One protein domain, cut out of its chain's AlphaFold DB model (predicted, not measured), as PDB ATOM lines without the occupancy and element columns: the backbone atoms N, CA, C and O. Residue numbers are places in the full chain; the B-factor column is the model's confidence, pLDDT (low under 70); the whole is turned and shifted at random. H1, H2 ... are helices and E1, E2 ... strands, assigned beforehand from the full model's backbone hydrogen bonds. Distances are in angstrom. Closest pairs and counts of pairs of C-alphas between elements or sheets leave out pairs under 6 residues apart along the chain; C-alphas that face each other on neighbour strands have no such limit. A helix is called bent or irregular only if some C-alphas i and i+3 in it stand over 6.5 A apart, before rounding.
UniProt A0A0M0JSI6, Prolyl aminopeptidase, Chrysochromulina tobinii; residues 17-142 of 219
ATOM      1  N   THR A  17     124.013 174.793 141.690       88.12
ATOM      2  CA  THR A  17     123.959 173.391 141.270       88.12
ATOM      3  C   THR A  17     124.497 173.223 139.853       88.12
ATOM      4  O   THR A  17     124.454 174.158 139.049       88.12
ATOM      5  N   LEU A  18     124.979 172.019 139.543       93.75
ATOM      6  CA  LEU A  18     125.363 171.628 138.188       93.75
ATOM      7  C   LEU A  18     124.210 171.838 137.196       93.75
ATOM      8  O   LEU A  18     123.032 171.763 137.562       93.75
ATOM      9  N   TYR A  19     124.556 172.062 135.930       95.19
ATOM     10  CA  TYR A  19     123.582 172.050 134.849       95.19
ATOM     11  C   TYR A  19     122.919 170.665 134.736       95.19
ATOM     12  O   TYR A  19     123.582 169.646 134.964       95.19
ATOM     13  N   PRO A  20     121.628 170.596 134.357       93.00
ATOM     14  CA  PRO A  20     120.964 169.327 134.094       93.00
ATOM     15  C   PRO A  20     121.712 168.532 133.025       93.00
ATOM     16  O   PRO A  20     122.042 169.061 131.962       93.00
ATOM     17  N   THR A  21     121.955 167.256 133.297       91.62
ATOM     18  CA  THR A  21     122.627 166.363 132.357       91.62
ATOM     19  C   THR A  21     121.614 165.605 131.512       91.62
ATOM     20  O   THR A  21     120.497 165.313 131.941       91.62
ATOM     21  N   THR A  22     122.000 165.296 130.277       84.12
ATOM     22  CA  THR A  22     121.178 164.543 129.326       84.12
ATOM     23  C   THR A  22     121.871 163.246 128.937       84.12
ATOM     24  O   THR A  22     123.081 163.083 129.129       84.12
ATOM     25  N   ARG A  23     121.112 162.331 128.323       92.31
ATOM     26  CA  ARG A  23     121.686 161.167 127.642       92.31
ATOM     27  C   ARG A  23     122.755 161.624 126.641       92.31
ATOM     28  O   ARG A  23     122.614 162.685 126.029       92.31
ATOM     29  N   ALA A  24     123.798 160.813 126.492       95.62
ATOM     30  CA  ALA A  24     124.817 161.021 125.477       95.62
ATOM     31  C   ALA A  24     124.188 161.063 124.073       95.62
ATOM     32  O   ALA A  24     123.347 160.229 123.730       95.62
ATOM     33  N   LEU A  25     124.615 162.038 123.274       95.44
ATOM     34  CA  LEU A  25     124.348 162.140 121.840       95.44
ATOM     35  C   LEU A  25     125.042 161.011 121.075       95.44
ATOM     36  O   LEU A  25     124.502 160.484 120.107       95.44
ATOM     37  N   GLN A  26     126.243 160.653 121.526       95.94
ATOM     38  CA  GLN A  26     127.079 159.615 120.945       95.94
ATOM     39  C   GLN A  26     127.907 158.965 122.050       95.94
ATOM     40  O   GLN A  26     128.368 159.637 122.968       95.94
ATOM     41  N   THR A  27     128.127 157.662 121.934       97.75
ATOM     42  CA  THR A  27     129.096 156.916 122.741       97.75
ATOM     43  C   THR A  27     129.928 156.058 121.810       97.75
ATOM     44  O   THR A  27     129.397 155.558 120.815       97.75
ATOM     45  N   GLY A  28     131.194 155.833 122.126       97.88
ATOM     46  CA  GLY A  28     132.026 154.968 121.307       97.88
ATOM     47  C   GLY A  28     133.335 154.600 121.972       97.88
ATOM     48  O   GLY A  28     133.598 154.943 123.122       97.88
ATOM     49  N   THR A  29     134.154 153.886 121.208       98.25
ATOM     50  CA  THR A  29     135.513 153.544 121.606       98.25
ATOM     51  C   THR A  29     136.509 153.958 120.538       98.25
ATOM     52  O   THR A  29     136.211 153.801 119.353       98.25
ATOM     53  N   LEU A  30     137.685 154.423 120.945       98.12
ATOM     54  CA  LEU A  30     138.766 154.843 120.060       98.12
ATOM     55  C   LEU A  30     140.040 154.043 120.374       98.12
ATOM     56  O   LEU A  30     140.575 154.192 121.474       98.12
ATOM     57  N   PRO A  31     140.526 153.189 119.454       97.94
ATOM     58  CA  PRO A  31     141.866 152.619 119.558       97.94
ATOM     59  C   PRO A  31     142.917 153.734 119.547       97.94
ATOM     60  O   PRO A  31     142.831 154.650 118.727       97.94
ATOM     61  N   VAL A  32     143.893 153.656 120.449       96.00
ATOM     62  CA  VAL A  32     145.052 154.560 120.473       96.00
ATOM     63  C   VAL A  32     146.323 153.732 120.273       96.00
ATOM     64  O   VAL A  32     146.358 152.901 119.367       96.00
ATOM     65  N   THR A  33     147.379 153.940 121.054       95.75
ATOM     66  CA  THR A  33     148.541 153.046 121.041       95.75
ATOM     67  C   THR A  33     148.150 151.686 121.625       95.75
ATOM     68  O   THR A  33     147.634 151.630 122.741       95.75
ATOM     69  N   GLU A  34     148.381 150.593 120.886       95.50
ATOM     70  CA  GLU A  34     148.142 149.226 121.378       95.50
ATOM     71  C   GLU A  34     148.841 149.003 122.736       95.50
ATOM     72  O   GLU A  34     149.994 149.410 122.888       95.50
ATOM     73  N   PRO A  35     148.180 148.367 123.725       95.81
ATOM     74  CA  PRO A  35     146.900 147.649 123.627       95.81
ATOM     75  C   PRO A  35     145.642 148.512 123.876       95.81
ATOM     76  O   PRO A  35     144.542 147.980 124.046       95.81
ATOM     77  N   HIS A  36     145.781 149.836 123.978       98.12
ATOM     78  CA  HIS A  36     144.757 150.697 124.571       98.12
ATOM     79  C   HIS A  36     143.617 151.075 123.633       98.12
ATOM     80  O   HIS A  36     143.787 151.425 122.463       98.12
ATOM     81  N   LYS A  37     142.424 151.123 124.223       98.38
ATOM     82  CA  LYS A  37     141.202 151.627 123.613       98.38
ATOM     83  C   LYS A  37     140.434 152.466 124.624       98.38
ATOM     84  O   LYS A  37     140.043 151.976 125.684       98.38
ATOM     85  N   LEU A  38     140.197 153.721 124.262       98.06
ATOM     86  CA  LEU A  38     139.502 154.690 125.099       98.06
ATOM     87  C   LEU A  38     137.996 154.584 124.904       98.06
ATOM     88  O   LEU A  38     137.532 154.549 123.767       98.06
ATOM     89  N   TYR A  39     137.230 154.589 125.988       98.31
ATOM     90  CA  TYR A  39     135.786 154.794 125.957       98.31
ATOM     91  C   TYR A  39     135.460 156.288 126.055       98.31
ATOM     92  O   TYR A  39     136.032 156.987 126.891       98.31
ATOM     93  N   TYR A  40     134.509 156.772 125.251       97.75
ATOM     94  CA  TYR A  40     134.047 158.160 125.304       97.75
ATOM     95  C   TYR A  40     132.526 158.303 125.148       97.75
ATOM     96  O   TYR A  40     131.852 157.488 124.512       97.75
ATOM     97  N   GLU A  41     132.006 159.407 125.681       97.44
ATOM     98  CA  GLU A  41     130.638 159.896 125.521       97.44
ATOM     99  C   GLU A  41     130.648 161.361 125.072       97.44
ATOM    100  O   GLU A  41     131.495 162.153 125.489       97.44
ATOM    101  N   VAL A  42     129.673 161.737 124.247       96.12
ATOM    102  CA  VAL A  42     129.447 163.109 123.785       96.12
ATOM    103  C   VAL A  42     128.075 163.575 124.264       96.12
ATOM    104  O   VAL A  42     127.075 162.922 123.981       96.12
ATOM    105  N   HIS A  43     128.003 164.712 124.952       96.06
ATOM    106  CA  HIS A  43     126.781 165.306 125.511       96.06
ATOM    107  C   HIS A  43     126.603 166.765 125.065       96.06
ATOM    108  O   HIS A  43     127.466 167.349 124.409       96.06
ATOM    109  N   GLY A  44     125.489 167.374 125.477       94.25
ATOM    110  CA  GLY A  44     125.222 168.796 125.276       94.25
ATOM    111  C   GLY A  44     124.641 169.092 123.897       94.25
ATOM    112  O   GLY A  44     123.715 168.417 123.449       94.25
ATOM    113  N   LYS A  45     125.165 170.122 123.234       93.06
ATOM    114  CA  LYS A  45     124.680 170.616 121.946       93.06
ATOM    115  C   LYS A  45     125.562 170.107 120.811       93.06
ATOM    116  O   LYS A  45     126.753 170.395 120.779       93.06
ATOM    117  N   ALA A  46     124.965 169.422 119.836       91.25
ATOM    118  CA  ALA A  46     125.650 169.070 118.593       91.25
ATOM    119  C   ALA A  46     126.159 170.336 117.876       91.25
ATOM    120  O   ALA A  46     125.400 171.294 117.703       91.25
ATOM    121  N   GLY A  47     127.443 170.359 117.501       87.62
ATOM    122  CA  GLY A  47     128.087 171.538 116.909       87.62
ATOM    123  C   GLY A  47     128.277 172.709 117.882       87.62
ATOM    124  O   GLY A  47     128.534 173.832 117.453       87.62
ATOM    125  N   GLY A  48     128.101 172.480 119.188       89.06
ATOM    126  CA  GLY A  48     128.484 173.429 120.228       89.06
ATOM    127  C   GLY A  48     130.003 173.599 120.320       89.06
ATOM    128  O   GLY A  48     130.769 172.884 119.676       89.06
ATOM    129  N   ALA A  49     130.456 174.539 121.151       87.25
ATOM    130  CA  ALA A  49     131.885 174.681 121.416       87.25
ATOM    131  C   ALA A  49     132.429 173.371 122.024       87.25
ATOM    132  O   ALA A  49     131.797 172.847 122.944       87.25
ATOM    133  N   PRO A  50     133.565 172.827 121.558       87.19
ATOM    134  CA  PRO A  50     134.100 171.597 122.124       87.19
ATOM    135  C   PRO A  50     134.538 171.833 123.569       87.19
ATOM    136  O   PRO A  50     135.275 172.781 123.847       87.19
ATOM    137  N   ALA A  51     134.110 170.960 124.475       89.00
ATOM    138  CA  ALA A  51     134.597 170.874 125.844       89.00
ATOM    139  C   ALA A  51     135.043 169.444 126.121       89.00
ATOM    140  O   ALA A  51     134.312 168.509 125.821       89.00
ATOM    141  N   LEU A  52     136.231 169.273 126.690       88.62
ATOM    142  CA  LEU A  52     136.770 167.972 127.074       88.62
ATOM    143  C   LEU A  52     136.885 167.941 128.594       88.62
ATOM    144  O   LEU A  52     137.363 168.904 129.196       88.62
ATOM    145  N   PHE A  53     136.433 166.857 129.208       89.88
ATOM    146  CA  PHE A  53     136.575 166.646 130.640       89.88
ATOM    147  C   PHE A  53     137.600 165.549 130.913       89.88
ATOM    148  O   PHE A  53     137.465 164.439 130.399       89.88
ATOM    149  N   LEU A  54     138.575 165.851 131.770       88.00
ATOM    150  CA  LEU A  54     139.519 164.874 132.301       88.00
ATOM    151  C   LEU A  54     139.170 164.565 133.753       88.00
ATOM    152  O   LEU A  54     139.105 165.467 134.589       88.00
ATOM    153  N   HIS A  55     138.937 163.289 134.054       88.38
ATOM    154  CA  HIS A  55     138.759 162.865 135.438       88.38
ATOM    155  C   HIS A  55     140.086 162.970 136.209       88.38
ATOM    156  O   HIS A  55     141.149 162.692 135.664       88.38
ATOM    157  N   GLY A  56     140.022 163.342 137.487       81.19
ATOM    158  CA  GLY A  56     141.181 163.227 138.379       81.19
ATOM    159  C   GLY A  56     141.394 161.779 138.829       81.19
ATOM    160  O   GLY A  56     140.637 160.902 138.418       81.19
ATOM    161  N   GLY A  57     142.362 161.556 139.723       75.69
ATOM    162  CA  GLY A  57     142.562 160.316 140.485       75.69
ATOM    163  C   GLY A  57     142.927 159.058 139.665       75.69
ATOM    164  O   GLY A  57     142.264 158.737 138.676       75.69
ATOM    165  N   PRO A  58     143.934 158.272 140.084       76.69
ATOM    166  CA  PRO A  58     144.265 157.019 139.408       76.69
ATOM    167  C   PRO A  58     143.096 156.026 139.487       76.69
ATOM    168  O   PRO A  58     142.492 155.843 140.544       76.69
ATOM    169  N   GLY A  59     142.767 155.384 138.362       78.69
ATOM    170  CA  GLY A  59     141.713 154.364 138.293       78.69
ATOM    171  C   GLY A  59     140.276 154.893 138.382       78.69
ATOM    172  O   GLY A  59     139.343 154.092 138.434       78.69
ATOM    173  N   ALA A  60     140.072 156.214 138.398       86.69
ATOM    174  CA  ALA A  60     138.737 156.802 138.352       86.69
ATOM    175  C   ALA A  60     138.103 156.655 136.955       86.69
ATOM    176  O   ALA A  60     138.537 155.873 136.114       86.69
ATOM    177  N   GLY A  61     137.028 157.387 136.694       89.31
ATOM    178  CA  GLY A  61     136.388 157.401 135.389       89.31
ATOM    179  C   GLY A  61     135.393 158.539 135.291       89.31
ATOM    180  O   GLY A  61     135.065 159.208 136.279       89.31
ATOM    181  N   CYS A  62     134.891 158.767 134.088       92.88
ATOM    182  CA  CYS A  62     133.847 159.737 133.871       92.88
ATOM    183  C   CYS A  62     132.479 159.198 134.295       92.88
ATOM    184  O   CYS A  62     132.106 158.063 134.017       92.88
ATOM    185  N   ALA A  63     131.686 160.064 134.918       92.50
ATOM    186  CA  ALA A  63     130.270 159.850 135.153       92.50
ATOM    187  C   ALA A  63     129.478 160.957 134.459       92.50
ATOM    188  O   ALA A  63     129.958 162.085 134.350       92.50
ATOM    189  N   VAL A  64     128.232 160.669 134.077       94.25
ATOM    190  CA  VAL A  64     127.358 161.620 133.366       94.25
ATOM    191  C   VAL A  64     127.249 162.982 134.063       94.25
ATOM    192  O   VAL A  64     127.173 164.011 133.399       94.25
ATOM    193  N   ARG A  65     127.318 163.018 135.403       93.44
ATOM    194  CA  ARG A  65     127.294 164.257 136.200       93.44
ATOM    195  C   ARG A  65     128.431 165.230 135.856       93.44
ATOM    196  O   ARG A  65     128.245 166.427 136.025       93.44
ATOM    197  N   HIS A  66     129.565 164.751 135.335       93.56
ATOM    198  CA  HIS A  66     130.672 165.610 134.905       93.56
ATOM    199  C   HIS A  66     130.281 166.524 133.735       93.56
ATOM    200  O   HIS A  66     130.775 167.645 133.650       93.56
ATOM    201  N   ALA A  67     129.327 166.114 132.889       94.69
ATOM    202  CA  ALA A  67     128.788 166.997 131.857       94.69
ATOM    203  C   ALA A  67     128.071 168.223 132.453       94.69
ATOM    204  O   ALA A  67     128.020 169.272 131.822       94.69
ATOM    205  N   GLY A  68     127.571 168.126 133.690       95.00
ATOM    206  CA  GLY A  68     126.862 169.206 134.374       95.00
ATOM    207  C   GLY A  68     127.739 170.400 134.764       95.00
ATOM    208  O   GLY A  68     127.206 171.429 135.172       95.00
ATOM    209  N   PHE A  69     129.066 170.309 134.625       93.38
ATOM    210  CA  PHE A  69     129.965 171.457 134.794       93.38
ATOM    211  C   PHE A  69     129.977 172.402 133.589       93.38
ATOM    212  O   PHE A  69     130.507 173.507 133.683       93.38
ATOM    213  N   PHE A  70     129.378 171.999 132.470       92.75
ATOM    214  CA  PHE A  70     129.342 172.765 131.233       92.75
ATOM    215  C   PHE A  70     127.892 173.058 130.850       92.75
ATOM    216  O   PHE A  70     127.023 172.201 130.978       92.75
ATOM    217  N   ASP A  71     127.626 174.265 130.349       93.19
ATOM    218  CA  ASP A  71     126.301 174.626 129.844       93.19
ATOM    219  C   ASP A  71     125.950 173.771 128.605       93.19
ATOM    220  O   ASP A  71     126.561 173.955 127.540       93.19
ATOM    221  N   PRO A  72     124.956 172.863 128.687       93.56
ATOM    222  CA  PRO A  72     124.640 171.936 127.604       93.56
ATOM    223  C   PRO A  72     124.038 172.634 126.380       93.56
ATOM    224  O   PRO A  72     123.946 172.025 125.319       93.56
ATOM    225  N   LYS A  73     123.622 173.905 126.492       93.62
ATOM    226  CA  LYS A  73     123.142 174.705 125.354       93.62
ATOM    227  C   LYS A  73     124.280 175.354 124.568       93.62
ATOM    228  O   LYS A  73     124.047 175.840 123.460       93.62
ATOM    229  N   HIS A  74     125.483 175.391 125.134       90.94
ATOM    230  CA  HIS A  74     126.647 176.020 124.523       90.94
ATOM    231  C   HIS A  74     127.680 174.990 124.063       90.94
ATOM    232  O   HIS A  74     128.198 175.104 122.952       90.94
ATOM    233  N   TYR A  75     127.959 173.989 124.898       91.50
ATOM    234  CA  TYR A  75     129.057 173.057 124.678       91.50
ATOM    235  C   TYR A  75     128.616 171.749 124.024       91.50
ATOM    236  O   TYR A  75     127.560 171.202 124.347       91.50
ATOM    237  N   GLN A  76     129.482 171.226 123.158       92.62
ATOM    238  CA  GLN A  76     129.552 169.809 122.827       92.62
ATOM    239  C   GLN A  76     130.589 169.179 123.759       92.62
ATOM    240  O   GLN A  76     131.782 169.461 123.658       92.62
ATOM    241  N   ILE A  77     130.120 168.393 124.722       93.25
ATOM    242  CA  ILE A  77     130.902 167.978 125.889       93.25
ATOM    243  C   ILE A  77     131.371 166.543 125.688       93.25
ATOM    244  O   ILE A  77     130.545 165.647 125.557       93.25
ATOM    245  N   VAL A  78     132.676 166.324 125.703       94.12
ATOM    246  CA  VAL A  78     133.313 165.017 125.588       94.12
ATOM    247  C   VAL A  78     133.770 164.571 126.968       94.12
ATOM    248  O   VAL A  78     134.595 165.224 127.612       94.12
ATOM    249  N   LEU A  79     133.230 163.444 127.411       95.06
ATOM    250  CA  LEU A  79     133.700 162.709 128.573       95.06
ATOM    251  C   LEU A  79     134.434 161.475 128.059       95.06
ATOM    252  O   LEU A  79     133.873 160.746 127.247       95.06
ATOM    253  N   PHE A  80     135.648 161.207 128.523       95.62
ATOM    254  CA  PHE A  80     136.315 159.945 128.214       95.62
ATOM    255  C   PHE A  80     137.005 159.373 129.441       95.62
ATOM    256  O   PHE A  80     137.401 160.102 130.355       95.62
ATOM    257  N   ASP A  81     137.114 158.052 129.470       95.69
ATOM    258  CA  ASP A  81     137.848 157.356 130.515       95.69
ATOM    259  C   ASP A  81     139.305 157.206 130.050       95.69
ATOM    260  O   ASP A  81     139.561 156.773 128.924       95.69
ATOM    261  N   GLN A  82     140.270 157.598 130.882       94.50
ATOM    262  CA  GLN A  82     141.694 157.538 130.524       94.50
ATOM    263  C   GLN A  82     142.172 156.082 130.367       94.50
ATOM    264  O   GLN A  82     141.460 155.138 130.720       94.50
ATOM    265  N   ARG A  83     143.381 155.877 129.830       96.00
ATOM    266  CA  ARG A  83     143.991 154.541 129.709       96.00
ATOM    267  C   ARG A  83     143.947 153.795 131.045       96.00
ATOM    268  O   ARG A  83     144.163 154.382 132.107       96.00
ATOM    269  N   GLY A  84     143.615 152.507 131.006       95.19
ATOM    270  CA  GLY A  84     143.500 151.687 132.217       95.19
ATOM    271  C   GLY A  84     142.316 152.011 133.138       95.19
ATOM    272  O   GLY A  84     142.141 151.318 134.139       95.19
ATOM    273  N   CYS A  85     141.506 153.028 132.835       95.38
ATOM    274  CA  CYS A  85     140.521 153.595 133.752       95.38
ATOM    275  C   CYS A  85     139.078 153.376 133.271       95.38
ATOM    276  O   CYS A  85     138.807 153.281 132.075       95.38
ATOM    277  N   GLY A  86     138.131 153.331 134.214       94.62
ATOM    278  CA  GLY A  86     136.698 153.229 133.929       94.62
ATOM    279  C   GLY A  86     136.337 152.117 132.936       94.62
ATOM    280  O   GLY A  86     136.527 150.933 133.207       94.62
ATOM    281  N   ARG A  87     135.764 152.517 131.798       96.88
ATOM    282  CA  ARG A  87     135.305 151.646 130.703       96.88
ATOM    283  C   ARG A  87     136.329 151.503 129.576       96.88
ATOM    284  O   ARG A  87     136.064 150.778 128.617       96.88
ATOM    285  N   SER A  88     137.463 152.192 129.663       97.75
ATOM    286  CA  SER A  88     138.576 152.012 128.736       97.75
ATOM    287  C   SER A  88     139.277 150.685 128.999       97.75
ATOM    288  O   SER A  88     139.278 150.159 130.114       97.75
ATOM    289  N   THR A  89     139.861 150.121 127.947       97.62
ATOM    290  CA  THR A  89     140.475 148.791 127.985       97.62
ATOM    291  C   THR A  89     141.925 148.839 127.507       97.62
ATOM    292  O   THR A  89     142.199 149.603 126.582       97.62
ATOM    293  N   PRO A  90     142.813 147.985 128.044       97.50
ATOM    294  CA  PRO A  90     142.566 147.032 129.131       97.50
ATOM    295  C   PRO A  90     142.481 147.732 130.495       97.50
ATOM    296  O   PRO A  90     143.134 148.745 130.717       97.50
ATOM    297  N   THR A  91     141.666 147.211 131.413       96.06
ATOM    298  CA  THR A  91     141.517 147.785 132.761       96.06
ATOM    299  C   THR A  91     142.806 147.623 133.563       96.06
ATOM    300  O   THR A  91     143.362 146.529 133.621       96.06
ATOM    301  N   GLY A  92     143.258 148.696 134.212       94.31
ATOM    302  CA  GLY A  92     144.468 148.701 135.035       94.31
ATOM    303  C   GLY A  92     145.783 148.628 134.257       94.31
ATOM    304  O   GLY A  92     146.828 148.475 134.883       94.31
ATOM    305  N   GLU A  93     145.756 148.733 132.925       95.94
ATOM    306  CA  GLU A  93     146.974 148.692 132.114       95.94
ATOM    307  C   GLU A  93     147.823 149.956 132.309       95.94
ATOM    308  O   GLU A  93     147.323 151.088 132.266       95.94
ATOM    309  N   LEU A  94     149.121 149.745 132.523       93.44
ATOM    310  CA  LEU A  94     150.101 150.782 132.838       93.44
ATOM    311  C   LEU A  94     151.085 151.031 131.694       93.44
ATOM    312  O   LEU A  94     151.706 152.096 131.662       93.44
ATOM    313  N   GLN A  95     151.237 150.082 130.764       95.31
ATOM    314  CA  GLN A  95     152.040 150.287 129.564       95.31
ATOM    315  C   GLN A  95     151.573 151.566 128.867       95.31
ATOM    316  O   GLN A  95     150.380 151.742 128.667       95.31
ATOM    317  N   ASP A  96     152.484 152.475 128.520       93.88
ATOM    318  CA  ASP A  96     152.148 153.723 127.820       93.88
ATOM    319  C   ASP A  96     151.006 154.527 128.490       93.88
ATOM    320  O   ASP A  96     150.245 155.229 127.827       93.88
ATOM    321  N   ASN A  97     150.861 154.427 129.818       91.12
ATOM    322  CA  ASN A  97     149.881 155.173 130.608       91.12
ATOM    323  C   ASN A  97     150.580 156.322 131.347       91.12
ATOM    324  O   ASN A  97     150.945 156.219 132.518       91.12
ATOM    325  N   ASN A  98     150.860 157.401 130.617       88.31
ATOM    326  CA  ASN A  98     151.602 158.556 131.117       88.31
ATOM    327  C   ASN A  98     151.047 159.875 130.548       88.31
ATOM    328  O   ASN A  98     150.224 159.879 129.634       88.31
ATOM    329  N   ALA A  99     151.516 161.010 131.076       83.75
ATOM    330  CA  ALA A  99     151.028 162.337 130.697       83.75
ATOM    331  C   ALA A  99     151.196 162.657 129.201       83.75
ATOM    332  O   ALA A  99     150.311 163.272 128.609       83.75
ATOM    333  N   ALA A 100     152.298 162.235 128.574       85.75
ATOM    334  CA  ALA A 100     152.530 162.488 127.154       85.75
ATOM    335  C   ALA A 100     151.531 161.721 126.282       85.75
ATOM    336  O   ALA A 100     150.969 162.280 125.340       85.75
ATOM    337  N   GLU A 101     151.261 160.469 126.637       91.44
ATOM    338  CA  GLU A 101     150.248 159.655 125.974       91.44
ATOM    339  C   GLU A 101     148.835 160.207 126.205       91.44
ATOM    340  O   GLU A 101     148.059 160.275 125.257       91.44
ATOM    341  N   LEU A 102     148.528 160.727 127.398       89.50
ATOM    342  CA  LEU A 102     147.254 161.401 127.669       89.50
ATOM    343  C   LEU A 102     147.054 162.660 126.802       89.50
ATOM    344  O   LEU A 102     145.955 162.885 126.291       89.50
ATOM    345  N   VAL A 103     148.100 163.470 126.581       86.00
ATOM    346  CA  VAL A 103     148.030 164.601 125.634       86.00
ATOM    347  C   VAL A 103     147.724 164.099 124.223       86.00
ATOM    348  O   VAL A 103     146.843 164.643 123.557       86.00
ATOM    349  N   GLN A 104     148.424 163.060 123.761       89.31
ATOM    350  CA  GLN A 104     148.176 162.518 122.424       89.31
ATOM    351  C   GLN A 104     146.775 161.906 122.293       89.31
ATOM    352  O   GLN A 104     146.157 162.018 121.240       89.31
ATOM    353  N   ASP A 105     146.254 161.285 123.345       93.19
ATOM    354  CA  ASP A 105     144.899 160.738 123.385       93.19
ATOM    355  C   ASP A 105     143.837 161.829 123.245       93.19
ATOM    356  O   ASP A 105     142.866 161.655 122.504       93.19
ATOM    357  N   CYS A 106     144.048 162.984 123.884       89.00
ATOM    358  CA  CYS A 106     143.187 164.153 123.709       89.00
ATOM    359  C   CYS A 106     143.192 164.640 122.250       89.00
ATOM    360  O   CYS A 106     142.131 164.954 121.709       89.00
ATOM    361  N   GLU A 107     144.358 164.670 121.596       88.12
ATOM    362  CA  GLU A 107     144.471 165.044 120.178       88.12
ATOM    363  C   GLU A 107     143.814 164.014 119.249       88.12
ATOM    364  O   GLU A 107     143.061 164.391 118.352       88.12
ATOM    365  N   ARG A 108     144.005 162.714 119.500       93.38
ATOM    366  CA  ARG A 108     143.342 161.642 118.740       93.38
ATOM    367  C   ARG A 108     141.823 161.721 118.872       93.38
ATOM    368  O   ARG A 108     141.119 161.586 117.875       93.38
ATOM    369  N   LEU A 109     141.304 161.979 120.075       92.38
ATOM    370  CA  LEU A 109     139.873 162.214 120.292       92.38
ATOM    371  C   LEU A 109     139.385 163.472 119.568       92.38
ATOM    372  O   LEU A 109     138.303 163.449 118.980       92.38
ATOM    373  N   ARG A 110     140.173 164.555 119.585       89.00
ATOM    374  CA  ARG A 110     139.859 165.798 118.869       89.00
ATOM    375  C   ARG A 110     139.694 165.540 117.369       89.00
ATOM    376  O   ARG A 110     138.697 165.968 116.792       89.00
ATOM    377  N   GLU A 111     140.636 164.828 116.760       90.56
ATOM    378  CA  GLU A 111     140.610 164.478 115.335       90.56
ATOM    379  C   GLU A 111     139.482 163.498 115.003       90.56
ATOM    380  O   GLU A 111     138.712 163.744 114.076       90.56
ATOM    381  N   HIS A 112     139.325 162.434 115.798       94.44
ATOM    382  CA  HIS A 112     138.283 161.416 115.619       94.44
ATOM    383  C   HIS A 112     136.866 162.002 115.661       94.44
ATOM    384  O   HIS A 112     135.980 161.558 114.933       94.44
ATOM    385  N   LEU A 113     136.643 163.009 116.510       91.75
ATOM    386  CA  LEU A 113     135.352 163.688 116.651       91.75
ATOM    387  C   LEU A 113     135.194 164.906 115.723       91.75
ATOM    388  O   LEU A 113     134.146 165.549 115.752       91.75
ATOM    389  N   GLY A 114     136.194 165.209 114.888       89.31
ATOM    390  CA  GLY A 114     136.126 166.278 113.890       89.31
ATOM    391  C   GLY A 114     136.172 167.693 114.474       89.31
ATOM    392  O   GLY A 114     135.538 168.599 113.936       89.31
ATOM    393  N   PHE A 115     136.883 167.906 115.584       84.44
ATOM    394  CA  PHE A 115     137.026 169.233 116.179       84.44
ATOM    395  C   PHE A 115     138.230 169.993 115.599       84.44
ATOM    396  O   PHE A 115     139.388 169.653 115.849       84.44
ATOM    397  N   ASP A 116     137.960 171.098 114.903       71.06
ATOM    398  CA  ASP A 116     138.996 171.982 114.335       71.06
ATOM    399  C   ASP A 116     139.772 172.782 115.394       71.06
ATOM    400  O   ASP A 116     140.837 173.336 115.126       71.06
ATOM    401  N   ARG A 117     139.222 172.897 116.609       65.94
ATOM    402  CA  ARG A 117     139.811 173.655 117.721       65.94
ATOM    403  C   ARG A 117     140.061 172.746 118.911       65.94
ATOM    404  O   ARG A 117     139.264 171.851 119.190       65.94
ATOM    405  N   VAL A 118     141.130 173.035 119.651       61.22
ATOM    406  CA  VAL A 118     141.387 172.408 120.951       61.22
ATOM    407  C   VAL A 118     140.202 172.690 121.873       61.22
ATOM    408  O   VAL A 118     139.707 173.821 121.947       61.22
ATOM    409  N   ALA A 119     139.707 171.643 122.529       57.97
ATOM    410  CA  ALA A 119     138.551 171.735 123.400       57.97
ATOM    411  C   ALA A 119     138.790 172.734 124.546       57.97
ATOM    412  O   ALA A 119     139.853 172.760 125.163       57.97
ATOM    413  N   ARG A 120     137.769 173.540 124.855       58.12
ATOM    414  CA  ARG A 120     137.718 174.401 126.042       58.12
ATOM    415  C   ARG A 120     137.399 173.496 127.234       58.12
ATOM    416  O   ARG A 120     136.232 173.260 127.533       58.12
ATOM    417  N   GLY A 121     138.421 172.881 127.821       49.22
ATOM    418  CA  GLY A 121     138.258 171.749 128.733       49.22
ATOM    419  C   GLY A 121     138.944 171.927 130.080       49.22
ATOM    420  O   GLY A 121     140.038 172.475 130.163       49.22
ATOM    421  N   PHE A 122     138.274 171.454 131.130       45.59
ATOM    422  CA  PHE A 122     138.776 171.409 132.500       45.59
ATOM    423  C   PHE A 122     139.711 170.205 132.646       45.59
ATOM    424  O   PHE A 122     139.303 169.059 132.432       45.59
ATOM    425  N   VAL A 123     140.965 170.477 132.996       50.88
ATOM    426  CA  VAL A 123     141.987 169.466 133.263       50.88
ATOM    427  C   VAL A 123     142.097 169.313 134.773       50.88
ATOM    428  O   VAL A 123     142.603 170.209 135.441       50.88
ATOM    429  N   ASN A 124     141.646 168.182 135.315       47.78
ATOM    430  CA  ASN A 124     142.089 167.748 136.634       47.78
ATOM    431  C   ASN A 124     143.220 166.743 136.429       47.78
ATOM    432  O   ASN A 124     142.963 165.555 136.259       47.78
ATOM    433  N   ALA A 125     144.458 167.219 136.340       46.00
ATOM    434  CA  ALA A 125     145.600 166.322 136.276       46.00
ATOM    435  C   ALA A 125     146.866 167.021 136.766       46.00
ATOM    436  O   ALA A 125     147.421 167.898 136.099       46.00
ATOM    437  N   GLU A 126     147.359 166.557 137.909       46.53
ATOM    438  CA  GLU A 126     148.774 166.658 138.236       46.53
ATOM    439  C   GLU A 126     149.582 165.948 137.129       46.53
ATOM    440  O   GLU A 126     149.195 164.891 136.631       46.53
ATOM    441  N   GLY A 127     150.679 166.556 136.669       46.22
ATOM    442  CA  GLY A 127     151.575 165.975 135.657       46.22
ATOM    443  C   GLY A 127     151.192 166.198 134.184       46.22
ATOM    444  O   GLY A 127     152.092 166.307 133.352       46.22
ATOM    445  N   LEU A 128     149.909 166.362 133.831       57.19
ATOM    446  CA  LEU A 128     149.526 166.710 132.448       57.19
ATOM    447  C   LEU A 128     150.002 168.113 132.069       57.19
ATOM    448  O   LEU A 128     150.402 168.365 130.933       57.19
ATOM    449  N   LEU A 129     149.970 169.024 133.043       63.22
ATOM    450  CA  LEU A 129     150.231 170.438 132.824       63.22
ATOM    451  C   LEU A 129     151.677 170.664 132.373       63.22
ATOM    452  O   LEU A 129     151.878 171.325 131.368       63.22
ATOM    453  N   SER A 130     152.687 170.024 132.963       62.41
ATOM    454  CA  SER A 130     154.077 170.222 132.510       62.41
ATOM    455  C   SER A 130     154.305 169.837 131.038       62.41
ATOM    456  O   SER A 130     155.092 170.483 130.350       62.41
ATOM    457  N   THR A 131     153.578 168.836 130.528       70.50
ATOM    458  CA  THR A 131     153.689 168.384 129.130       70.50
ATOM    459  C   THR A 131     152.789 169.186 128.183       70.50
ATOM    460  O   THR A 131     153.183 169.494 127.058       70.50
ATOM    461  N   ALA A 132     151.581 169.550 128.621       73.12
ATOM    462  CA  ALA A 132     150.606 170.262 127.797       73.12
ATOM    463  C   ALA A 132     150.831 171.784 127.768       73.12
ATOM    464  O   ALA A 132     150.543 172.422 126.755       73.12
ATOM    465  N   VAL A 133     151.366 172.376 128.842       78.06
ATOM    466  CA  VAL A 133     151.508 173.832 129.023       78.06
ATOM    467  C   VAL A 133     152.214 174.521 127.856       78.06
ATOM    468  O   VAL A 133     151.664 175.515 127.380       78.06
ATOM    469  N   PRO A 134     153.354 174.033 127.320       80.75
ATOM    470  CA  PRO A 134     154.000 174.686 126.182       80.75
ATOM    471  C   PRO A 134     153.066 174.836 124.974       80.75
ATOM    472  O   PRO A 134     152.975 175.918 124.396       80.75
ATOM    473  N   ARG A 135     152.298 173.786 124.654       76.00
ATOM    474  CA  ARG A 135     151.325 173.793 123.550       76.00
ATOM    475  C   ARG A 135     150.132 174.697 123.837       76.00
ATOM    476  O   ARG A 135     149.684 175.418 122.951       76.00
ATOM    477  N   ILE A 136     149.626 174.682 125.071       76.56
ATOM    478  CA  ILE A 136     148.504 175.538 125.477       76.56
ATOM    479  C   ILE A 136     148.901 177.019 125.372       76.56
ATOM    480  O   ILE A 136     148.133 177.831 124.848       76.56
ATOM    481  N   ARG A 137     150.120 177.362 125.813       80.50
ATOM    482  CA  ARG A 137     150.682 178.718 125.729       80.50
ATOM    483  C   ARG A 137     150.902 179.158 124.285       80.50
ATOM    484  O   ARG A 137     150.474 180.251 123.924       80.50
ATOM    485  N   GLU A 138     151.504 178.309 123.453       81.69
ATOM    486  CA  GLU A 138     151.717 178.587 122.024       81.69
ATOM    487  C   GLU A 138     150.392 178.842 121.289       81.69
ATOM    488  O   GLU A 138     150.256 179.825 120.558       81.69
ATOM    489  N   ALA A 139     149.377 178.018 121.559       76.50
ATOM    490  CA  ALA A 139     148.043 178.164 120.986       76.50
ATOM    491  C   ALA A 139     147.226 179.328 121.588       76.50
ATOM    492  O   ALA A 139     146.110 179.587 121.133       76.50
ATOM    493  N   ARG A 140     147.761 180.033 122.599       80.56
ATOM    494  CA  ARG A 140     147.094 181.118 123.346       80.56
ATOM    495  C   ARG A 140     145.698 180.736 123.834       80.56
ATOM    496  O   ARG A 140     144.760 181.533 123.774       80.56
ATOM    497  N   ILE A 141     145.550 179.498 124.292       77.69
ATOM    498  CA  ILE A 141     144.276 179.006 124.807       77.69
ATOM    499  C   ILE A 141     144.075 179.601 126.209       77.69
ATOM    500  O   ILE A 141     144.941 179.418 127.067       77.69
ATOM    501  N   PRO A 142     142.953 180.298 126.471       81.38
ATOM    502  CA  PRO A 142     142.647 180.798 127.806       81.38
ATOM    503  C   PRO A 142     142.586 179.651 128.816       81.38
ATOM    504  O   PRO A 142     141.894 178.659 128.578       81.38
TER     505      PRO A 142
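Overview. This is residues 17 to 142 of the 219 residues of the protein "Prolyl aminopeptidase" of Chrysochromulina tobinii (UniProt A0A0M0JSI6). A strongly twisted sheet of four strands forms a wall between two helices, the short H1 over one face and the longer H2 over the opposite face. H3 is off the sheet and meets the first residues of H2 at a steep angle. The printed part has 126 residues, with four named strands and three named helices in the order E1 E2 E3 H1 E4 H2 H3; across the mixed sheet the order is E1 E2 E4 E3. The class is mixed, helices and strands, with 57 residues, under half, in named elements. The whole is compact, with a radius of gyration of the C-alphas of 13.8 A and spans of 38 by 33 by 28 A.

Along the chain. E1, residues 26 to 31, begins at C-alpha 26 (127.079, 159.615, 120.945) and is 16.4 A long. E2, residues 37 to 44, is the longest strand at 23.5 A. E3 is residues 49 to 54, 16.5 A; H1 is residues 64 to 69, 10.3 A; E4 is residues 75 to 80, 15.4 A. H2, residues 99 to 112, runs 19.8 A from C-alpha 99 (151.028, 162.337, 130.697). H3, residues 128 to 138, is 16.0 A long and ends at C-alpha 138 (151.717, 178.587, 122.024); it is only just irregular, with C-alphas 131 and 134 7.0 A apart.

Arrangement. E1 and E2 form an antiparallel hairpin, with N 30 and O 38 2.8 A apart. E2 and E4 are antiparallel, with N 41 and O 79 2.8 A apart. E4 and E3 are parallel, with N 78 and O 51 2.7 A apart. E3, H1 and E4 make a strand-helix-strand unit, two parallel neighbour strands with a helix between, and its crossover is right-handed. H1 is on the sheet over E4, at a height over the sheet of 8.5 A, slantwise at 44 degrees on the local plane; its closest C-alphas to E4 are those of Ala 67 and Ile 77, 6.4 A. H2 is on the opposite face, and the C-alphas of Leu 30 and Leu 109, the closest of E1 and H2, are 7.5 A apart. With residues 99 to 103 alone H2 touches H3, a steep tilt of 55 degrees, the same way; the closest C-alphas are those of Ala 99 and Leu 128, 4.9 A. Every O i to N i+4 pair of H2 is within hydrogen-bond range, against 5 of 7 in H3 and 0 of 2 in H1, where 3 of 3 O i to N i+3 pairs are.

Size, cuts and confidence. The farthest C-alphas, of Thr 17 and Glu 34, are 39.6 A apart. The printed part has no cut. The links E4 to H2, residues 81 to 98, and H2 to H3, residues 113 to 127, are long. Mean pLDDT of the printed part is 86.6; residues 117 to 130 are under 70.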